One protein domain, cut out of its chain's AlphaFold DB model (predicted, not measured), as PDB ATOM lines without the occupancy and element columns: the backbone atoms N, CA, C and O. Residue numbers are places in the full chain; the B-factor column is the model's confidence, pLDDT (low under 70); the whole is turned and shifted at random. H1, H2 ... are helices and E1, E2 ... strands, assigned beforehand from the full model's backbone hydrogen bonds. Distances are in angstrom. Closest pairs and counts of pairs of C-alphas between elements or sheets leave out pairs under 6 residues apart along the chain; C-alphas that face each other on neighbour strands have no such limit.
ATOM      1  N   PHE A  16     -36.848  -4.806  12.743       67.69
ATOM      2  CA  PHE A  16     -38.117  -4.166  13.130       67.69
ATOM      3  C   PHE A  16     -39.242  -4.374  12.112       67.69
ATOM      4  O   PHE A  16     -40.388  -4.029  12.403       67.69
ATOM      5  N   ALA A  17     -38.938  -4.908  10.927       67.00
ATOM      6  CA  ALA A  17     -39.931  -5.409   9.979       67.00
ATOM      7  C   ALA A  17     -40.230  -6.908  10.189       67.00
ATOM      8  O   ALA A  17     -41.259  -7.387   9.718       67.00
ATOM      9  N   GLY A  18     -39.357  -7.626  10.907       67.75
ATOM     10  CA  GLY A  18     -39.543  -9.006  11.357       67.75
ATOM     11  C   GLY A  18     -40.130  -9.103  12.772       67.75
ATOM     12  O   GLY A  18     -40.697  -8.132  13.292       67.75
ATOM     13  N   GLY A  19     -40.017 -10.294  13.366       74.19
ATOM     14  CA  GLY A  19     -40.489 -10.617  14.716       74.19
ATOM     15  C   GLY A  19     -41.988 -10.919  14.822       74.19
ATOM     16  O   GLY A  19     -42.803 -10.414  14.040       74.19
ATOM     17  N   GLU A  20     -42.356 -11.738  15.808       83.69
ATOM     18  CA  GLU A  20     -43.752 -12.061  16.115       83.69
ATOM     19  C   GLU A  20     -44.422 -10.842  16.778       83.69
ATOM     20  O   GLU A  20     -43.981 -10.409  17.846       83.69
ATOM     21  N   PRO A  21     -45.461 -10.237  16.174       85.25
ATOM     22  CA  PRO A  21     -46.115  -9.077  16.763       85.25
ATOM     23  C   PRO A  21     -46.882  -9.473  18.031       85.25
ATOM     24  O   PRO A  21     -47.813 -10.272  17.984       85.25
ATOM     25  N   VAL A  22     -46.532  -8.850  19.158       86.44
ATOM     26  CA  VAL A  22     -47.275  -8.961  20.426       86.44
ATOM     27  C   VAL A  22     -48.426  -7.969  20.438       86.44
ATOM     28  O   VAL A  22     -49.552  -8.295  20.808       86.44
ATOM     29  N   HIS A  23     -48.128  -6.736  20.027       83.62
ATOM     30  CA  HIS A  23     -49.095  -5.657  19.966       83.62
ATOM     31  C   HIS A  23     -48.796  -4.736  18.790       83.62
ATOM     32  O   HIS A  23     -47.645  -4.376  18.537       83.62
ATOM     33  N   GLU A  24     -49.842  -4.321  18.086       84.75
ATOM     34  CA  GLU A  24     -49.708  -3.410  16.965       84.75
ATOM     35  C   GLU A  24     -50.844  -2.384  16.948       84.75
ATOM     36  O   GLU A  24     -52.023  -2.729  16.914       84.75
ATOM     37  N   THR A  25     -50.464  -1.109  16.957       83.44
ATOM     38  CA  THR A  25     -51.331   0.048  16.727       83.44
ATOM     39  C   THR A  25     -50.757   0.911  15.601       83.44
ATOM     40  O   THR A  25     -49.661   0.657  15.080       83.44
ATOM     41  N   GLU A  26     -51.493   1.957  15.217       82.06
ATOM     42  CA  GLU A  26     -51.055   2.920  14.200       82.06
ATOM     43  C   GLU A  26     -49.752   3.636  14.598       82.06
ATOM     44  O   GLU A  26     -48.889   3.852  13.749       82.06
ATOM     45  N   SER A  27     -49.560   3.933  15.888       83.25
ATOM     46  CA  SER A  27     -48.419   4.705  16.401       83.25
ATOM     47  C   SER A  27     -47.356   3.869  17.123       83.25
ATOM     48  O   SER A  27     -46.248   4.363  17.335       83.25
ATOM     49  N   PHE A  28     -47.638   2.609  17.469       85.81
ATOM     50  CA  PHE A  28     -46.713   1.752  18.215       85.81
ATOM     51  C   PHE A  28     -46.796   0.282  17.783       85.81
ATOM     52  O   PHE A  28     -47.885  -0.270  17.640       85.81
ATOM     53  N   ARG A  29     -45.647  -0.372  17.614       88.75
ATOM     54  CA  ARG A  29     -45.538  -1.819  17.382       88.75
ATOM     55  C   ARG A  29     -44.588  -2.422  18.407       88.75
ATOM     56  O   ARG A  29     -43.456  -1.968  18.500       88.75
ATOM     57  N   LEU A  30     -45.022  -3.466  19.105       89.12
ATOM     58  CA  LEU A  30     -44.187  -4.327  19.940       89.12
ATOM     59  C   LEU A  30     -44.119  -5.715  19.305       89.12
ATOM     60  O   LEU A  30     -45.155  -6.341  19.071       89.12
ATOM     61  N   ALA A  31     -42.911  -6.199  19.045       89.81
ATOM     62  CA  ALA A  31     -42.665  -7.522  18.489       89.81
ATOM     63  C   ALA A  31     -41.615  -8.284  19.307       89.81
ATOM     64  O   ALA A  31     -40.709  -7.683  19.885       89.81
ATOM     65  N   VAL A  32     -41.744  -9.609  19.336       86.75
ATOM     66  CA  VAL A  32     -40.731 -10.513  19.885       86.75
ATOM     67  C   VAL A  32     -39.778 -10.929  18.782       86.75
ATOM     68  O   VAL A  32     -40.216 -11.273  17.682       86.75
ATOM     69  N   ASN A  33     -38.486 -10.915  19.079       84.06
ATOM     70  CA  ASN A  33     -37.475 -11.500  18.220       84.06
ATOM     71  C   ASN A  33     -36.561 -12.423  19.032       84.06
ATOM     72  O   ASN A  33     -35.803 -11.963  19.884       84.06
ATOM     73  N   ASP A  34     -36.657 -13.722  18.752       77.31
ATOM     74  CA  ASP A  34     -35.818 -14.779  19.324       77.31
ATOM     75  C   ASP A  34     -34.360 -14.718  18.838       77.31
ATOM     76  O   ASP A  34     -33.493 -15.341  19.442       77.31
ATOM     77  N   GLU A  35     -34.082 -13.970  17.765       72.25
ATOM     78  CA  GLU A  35     -32.738 -13.792  17.199       72.25
ATOM     79  C   GLU A  35     -31.959 -12.629  17.841       72.25
ATOM     80  O   GLU A  35     -30.831 -12.361  17.436       72.25
ATOM     81  N   LEU A  36     -32.547 -11.905  18.804       68.12
ATOM     82  CA  LEU A  36     -31.828 -10.874  19.555       68.12
ATOM     83  C   LEU A  36     -30.840 -11.522  20.532       68.12
ATOM     84  O   LEU A  36     -31.229 -12.350  21.358       68.12
ATOM     85  N   ASP A  37     -29.580 -11.096  20.467       62.66
ATOM     86  CA  ASP A  37     -28.535 -11.506  21.403       62.66
ATOM     87  C   ASP A  37     -28.844 -11.064  22.847       62.66
ATOM     88  O   ASP A  37     -29.543 -10.080  23.104       62.66
ATOM     89  N   ASP A  38     -28.272 -11.780  23.819       55.84
ATOM     90  CA  ASP A  38     -28.465 -11.532  25.257       55.84
ATOM     91  C   ASP A  38     -27.964 -10.147  25.714       55.84
ATOM     92  O   ASP A  38     -28.374  -9.652  26.764       55.84
ATOM     93  N   ASP A  39     -27.099  -9.492  24.939       58.91
ATOM     94  CA  ASP A  39     -26.674  -8.110  25.180       58.91
ATOM     95  C   ASP A  39     -27.685  -7.077  24.638       58.91
ATOM     96  O   ASP A  39     -27.780  -5.967  25.163       58.91
ATOM     97  N   GLU A  40     -28.526  -7.452  23.669       61.94
ATOM     98  CA  GLU A  40     -29.482  -6.583  22.963       61.94
ATOM     99  C   GLU A  40     -30.939  -6.952  23.282       61.94
ATOM    100  O   GLU A  40     -31.820  -6.962  22.420       61.94
ATOM    101  N   ARG A  41     -31.221  -7.249  24.557       72.81
ATOM    102  CA  ARG A  41     -32.518  -7.809  24.991       72.81
ATOM    103  C   ARG A  41     -33.737  -6.947  24.632       72.81
ATOM    104  O   ARG A  41     -34.854  -7.468  24.593       72.81
ATOM    105  N   VAL A  42     -33.534  -5.643  24.414       76.50
ATOM    106  CA  VAL A  42     -34.562  -4.669  24.031       76.50
ATOM    107  C   VAL A  42     -33.990  -3.663  23.042       76.50
ATOM    108  O   VAL A  42     -33.001  -3.002  23.344       76.50
ATOM    109  N   GLN A  43     -34.677  -3.458  21.922       78.88
ATOM    110  CA  GLN A  43     -34.378  -2.384  20.980       78.88
ATOM    111  C   GLN A  43     -35.628  -1.534  20.721       78.88
ATOM    112  O   GLN A  43     -36.730  -2.055  20.550       78.88
ATOM    113  N   ILE A  44     -35.469  -0.208  20.673       80.94
ATOM    114  CA  ILE A  44     -36.560   0.732  20.378       80.94
ATOM    115  C   ILE A  44     -36.139   1.648  19.230       80.94
ATOM    116  O   ILE A  44     -35.144   2.366  19.316       80.94
ATOM    117  N   LEU A  45     -36.948   1.660  18.176       81.12
ATOM    118  CA  LEU A  45     -36.817   2.522  17.014       81.12
ATOM    119  C   LEU A  45     -37.967   3.528  16.985       81.12
ATOM    120  O   LEU A  45     -39.113   3.183  16.695       81.12
ATOM    121  N   VAL A  46     -37.649   4.795  17.229       81.75
ATOM    122  CA  VAL A  46     -38.610   5.899  17.133       81.75
ATOM    123  C   VAL A  46     -38.557   6.485  15.724       81.75
ATOM    124  O   VAL A  46     -37.508   6.945  15.276       81.75
ATOM    125  N   ARG A  47     -39.688   6.486  15.015       76.62
ATOM    126  CA  ARG A  47     -39.868   7.226  13.758       76.62
ATOM    127  C   ARG A  47     -40.885   8.351  13.952       76.62
ATOM    128  O   ARG A  47     -41.739   8.235  14.828       76.62
ATOM    129  N   PRO A  48     -40.886   9.387  13.092       75.19
ATOM    130  CA  PRO A  48     -41.782  10.537  13.234       75.19
ATOM    131  C   PRO A  48     -43.272  10.187  13.367       75.19
ATOM    132  O   PRO A  48     -44.009  10.892  14.044       75.19
ATOM    133  N   ALA A  49     -43.713   9.102  12.725       75.00
ATOM    134  CA  ALA A  49     -45.109   8.667  12.733       75.00
ATOM    135  C   ALA A  49     -45.375   7.427  13.600       75.00
ATOM    136  O   ALA A  49     -46.535   7.111  13.857       75.00
ATOM    137  N   ARG A  50     -44.336   6.677  13.992       81.62
ATOM    138  CA  ARG A  50     -44.509   5.346  14.583       81.62
ATOM    139  C   ARG A  50     -43.283   4.894  15.364       81.62
ATOM    140  O   ARG A  50     -42.166   5.002  14.867       81.62
ATOM    141  N   THR A  51     -43.501   4.307  16.531       84.31
ATOM    142  CA  THR A  51     -42.446   3.676  17.324       84.31
ATOM    143  C   THR A  51     -42.514   2.162  17.181       84.31
ATOM    144  O   THR A  51     -43.588   1.567  17.223       84.31
ATOM    145  N   PHE A  52     -41.360   1.532  17.021       85.00
ATOM    146  CA  PHE A  52     -41.209   0.088  16.960       85.00
ATOM    147  C   PHE A  52     -40.355  -0.364  18.136       85.00
ATOM    148  O   PHE A  52     -39.300   0.206  18.394       85.00
ATOM    149  N   ALA A  53     -40.803  -1.388  18.840       86.31
ATOM    150  CA  ALA A  53     -40.096  -2.021  19.932       86.31
ATOM    151  C   ALA A  53     -39.908  -3.500  19.604       86.31
ATOM    152  O   ALA A  53     -40.857  -4.189  19.224       86.31
ATOM    153  N   LEU A  54     -38.677  -3.965  19.755       86.75
ATOM    154  CA  LEU A  54     -38.298  -5.363  19.675       86.75
ATOM    155  C   LEU A  54     -37.809  -5.806  21.043       86.75
ATOM    156  O   LEU A  54     -37.033  -5.103  21.692       86.75
ATOM    157  N   VAL A  55     -38.267  -6.971  21.473       85.69
ATOM    158  CA  VAL A  55     -37.884  -7.570  22.750       85.69
ATOM    159  C   VAL A  55     -37.570  -9.046  22.554       85.69
ATOM    160  O   VAL A  55     -38.140  -9.691  21.676       85.69
ATOM    161  N   THR A  56     -36.692  -9.606  23.379       85.00
ATOM    162  CA  THR A  56     -36.543 -11.067  23.451       85.00
ATOM    163  C   THR A  56     -37.766 -11.703  24.129       85.00
ATOM    164  O   THR A  56     -38.484 -11.021  24.876       85.00
ATOM    165  N   PRO A  57     -38.006 -13.015  23.943       84.44
ATOM    166  CA  PRO A  57     -39.076 -13.730  24.644       84.44
ATOM    167  C   PRO A  57     -38.993 -13.562  26.166       84.44
ATOM    168  O   PRO A  57     -39.988 -13.250  26.814       84.44
ATOM    169  N   ALA A  58     -37.777 -13.639  26.719       82.19
ATOM    170  CA  ALA A  58     -37.521 -13.460  28.146       82.19
ATOM    171  C   ALA A  58     -37.979 -12.090  28.671       82.19
ATOM    172  O   ALA A  58     -38.449 -11.986  29.801       82.19
ATOM    173  N   ILE A  59     -37.862 -11.041  27.851       83.62
ATOM    174  CA  ILE A  59     -38.349  -9.704  28.192       83.62
ATOM    175  C   ILE A  59     -39.862  -9.602  28.020       83.62
ATOM    176  O   ILE A  59     -40.531  -8.973  28.834       83.62
ATOM    177  N   ARG A  60     -40.418 -10.224  26.983       85.62
ATOM    178  CA  ARG A  60     -41.862 -10.241  26.734       85.62
ATOM    179  C   ARG A  60     -42.650 -10.899  27.871       85.62
ATOM    180  O   ARG A  60     -43.765 -10.455  28.150       85.62
ATOM    181  N   ASP A  61     -42.080 -11.910  28.523       85.31
ATOM    182  CA  ASP A  61     -42.678 -12.592  29.679       85.31
ATOM    183  C   ASP A  61     -42.583 -11.793  30.995       85.31
ATOM    184  O   ASP A  61     -43.156 -12.196  32.010       85.31
ATOM    185  N   LEU A  62     -41.904 -10.640  30.998       84.00
ATOM    186  CA  LEU A  62     -41.903  -9.744  32.151       84.00
ATOM    187  C   LEU A  62     -43.277  -9.082  32.343       84.00
ATOM    188  O   LEU A  62     -43.991  -8.806  31.369       84.00
ATOM    189  N   PRO A  63     -43.647  -8.783  33.601       82.94
ATOM    190  CA  PRO A  63     -44.906  -8.119  33.902       82.94
ATOM    191  C   PRO A  63     -45.003  -6.779  33.168       82.94
ATOM    192  O   PRO A  63     -44.033  -6.029  33.078       82.94
ATOM    193  N   ASP A  64     -46.192  -6.506  32.633       84.88
ATOM    194  CA  ASP A  64     -46.559  -5.267  31.939       84.88
ATOM    195  C   ASP A  64     -45.807  -4.964  30.625       84.88
ATOM    196  O   ASP A  64     -46.118  -3.983  29.949       84.88
ATOM    197  N   VAL A  65     -44.863  -5.815  30.197       85.62
ATOM    198  CA  VAL A  65     -44.146  -5.635  28.922       85.62
ATOM    199  C   VAL A  65     -45.031  -6.004  27.737       85.62
ATOM    200  O   VAL A  65     -45.194  -5.209  26.815       85.62
ATOM    201  N   SER A  66     -45.637  -7.191  27.757       85.75
ATOM    202  CA  SER A  66     -46.502  -7.670  26.666       85.75
ATOM    203  C   SER A  66     -47.797  -6.865  26.501       85.75
ATOM    204  O   SER A  66     -48.427  -6.915  25.444       85.75
ATOM    205  N   THR A  67     -48.195  -6.114  27.528       87.75
ATOM    206  CA  THR A  67     -49.397  -5.271  27.528       87.75
ATOM    207  C   THR A  67     -49.105  -3.809  27.204       87.75
ATOM    208  O   THR A  67     -50.057  -3.046  27.016       87.75
ATOM    209  N   ALA A  68     -47.831  -3.419  27.100       87.69
ATOM    210  CA  ALA A  68     -47.434  -2.062  26.767       87.69
ATOM    211  C   ALA A  68     -47.955  -1.660  25.381       87.69
ATOM    212  O   ALA A  68     -47.728  -2.339  24.377       87.69
ATOM    213  N   ARG A  69     -48.641  -0.516  25.316       86.50
ATOM    214  CA  ARG A  69     -49.211   0.055  24.085       86.50
ATOM    215  C   ARG A  69     -48.483   1.303  23.615       86.50
ATOM    216  O   ARG A  69     -48.822   1.867  22.577       86.50
ATOM    217  N   SER A  70     -47.497   1.745  24.380       86.75
ATOM    218  CA  SER A  70     -46.681   2.909  24.082       86.75
ATOM    219  C   SER A  70     -45.251   2.708  24.567       86.75
ATOM    220  O   SER A  70     -44.978   1.903  25.458       86.75
ATOM    221  N   GLU A  71     -44.327   3.496  24.016       85.50
ATOM    222  CA  GLU A  71     -42.934   3.513  24.467       85.50
ATOM    223  C   GLU A  71     -42.820   3.835  25.963       85.50
ATOM    224  O   GLU A  71     -42.017   3.231  26.668       85.50
ATOM    225  N   ALA A  72     -43.631   4.770  26.462       85.50
ATOM    226  CA  ALA A  72     -43.606   5.178  27.863       85.50
ATOM    227  C   ALA A  72     -44.028   4.036  28.800       85.50
ATOM    228  O   ALA A  72     -43.357   3.790  29.801       85.50
ATOM    229  N   GLU A  73     -45.096   3.314  28.452       88.25
ATOM    230  CA  GLU A  73     -45.548   2.133  29.197       88.25
ATOM    231  C   GLU A  73     -44.502   1.018  29.159       88.25
ATOM    232  O   GLU A  73     -44.166   0.460  30.201       88.25
ATOM    233  N   LEU A  74     -43.907   0.762  27.989       86.06
ATOM    234  CA  LEU A  74     -42.843  -0.230  27.845       86.06
ATOM    235  C   LEU A  74     -41.636   0.120  28.726       86.06
ATOM    236  O   LEU A  74     -41.125  -0.724  29.458       86.06
ATOM    237  N   ARG A  75     -41.196   1.384  28.709       84.06
ATOM    238  CA  ARG A  75     -40.099   1.868  29.562       84.06
ATOM    239  C   ARG A  75     -40.426   1.728  31.047       84.06
ATOM    240  O   ARG A  75     -39.537   1.382  31.826       84.06
ATOM    241  N   ALA A  76     -41.669   1.996  31.442       85.56
ATOM    242  CA  ALA A  76     -42.109   1.831  32.821       85.56
ATOM    243  C   ALA A  76     -42.055   0.355  33.247       85.56
ATOM    244  O   ALA A  76     -41.456   0.056  34.280       85.56
ATOM    245  N   ALA A  77     -42.578  -0.558  32.424       85.62
ATOM    246  CA  ALA A  77     -42.557  -1.998  32.680       85.62
ATOM    247  C   ALA A  77     -41.123  -2.542  32.810       85.62
ATOM    248  O   ALA A  77     -40.787  -3.213  33.786       85.62
ATOM    249  N   LEU A  78     -40.235  -2.158  31.889       83.56
ATOM    250  CA  LEU A  78     -38.816  -2.523  31.942       83.56
ATOM    251  C   LEU A  78     -38.140  -1.995  33.214       83.56
ATOM    252  O   LEU A  78     -37.411  -2.727  33.881       83.56
ATOM    253  N   THR A  79     -38.435  -0.752  33.602       81.50
ATOM    254  CA  THR A  79     -37.886  -0.156  34.828       81.50
ATOM    255  C   THR A  79     -38.338  -0.913  36.080       81.50
ATOM    256  O   THR A  79     -37.522  -1.143  36.973       81.50
ATOM    257  N   VAL A  80     -39.608  -1.332  36.144       79.81
ATOM    258  CA  VAL A  80     -40.145  -2.160  37.242       79.81
ATOM    259  C   VAL A  80     -39.453  -3.522  37.297       79.81
ATOM    260  O   VAL A  80     -39.126  -3.996  38.383       79.81
ATOM    261  N   ALA A  81     -39.147  -4.112  36.142       76.81
ATOM    262  CA  ALA A  81     -38.392  -5.359  36.041       76.81
ATOM    263  C   ALA A  81     -36.885  -5.212  36.349       76.81
ATOM    264  O   ALA A  81     -36.130  -6.174  36.221       76.81
ATOM    265  N   GLY A  82     -36.421  -4.022  36.751       72.25
ATOM    266  CA  GLY A  82     -35.012  -3.749  37.042       72.25
ATOM    267  C   GLY A  82     -34.147  -3.556  35.795       72.25
ATOM    268  O   GLY A  82     -32.927  -3.428  35.901       72.25
TER     269      GLY A  82
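Overview. This is residues 16 to 82 of the 103 residues of an uncharacterized protein of Leucobacter sp. 7(1) (UniProt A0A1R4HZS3). A twisted four-stranded sheet has helix H2 lying along one face, with short H1 on that face too. The 67 printed residues run E1 E2 E3 E4 H1 H2; the mixed sheet's order is E1 E2 E4 E3, and the class is mixed, helices and strands. The whole is compact, radius of gyration of the C-alphas 10.7 A, spanning 28 by 24 by 17 A.

Arrangement. E1, residues 20 to 24, and E2, residues 28 to 32, form an antiparallel hairpin; N 22 and O 30 are 2.9 A apart, within hydrogen-bond range. E3, residues 42 to 47, and E4, residues 50 to 55, form another, with N 45 to O 52 at 2.8 A. E2 and E4 are parallel, with N 31 to O 53 at 2.9 A. H1, residues 57 to 60, has a height over the sheet of 7.7 A. H2, residues 71 to 80, is over E4, along it at 9 degrees on the local plane; their closest C-alphas, Thr 51 and Glu 71, are 7.2 A apart. In H2 every O i to N i+4 pair is within hydrogen-bond range; H1 is too short for one.

Along the chain. E1 begins at C-alpha 20 (-43.752, -12.061, 16.115). E4 measures 16.7 A. H2, 14.3 A, ends at C-alpha 80 (-40.145, -2.160, 37.242).

Size, cuts and confidence. The printed part has no cut and no long link. Residues 16 to 18 and 36 to 40 have pLDDT under 70.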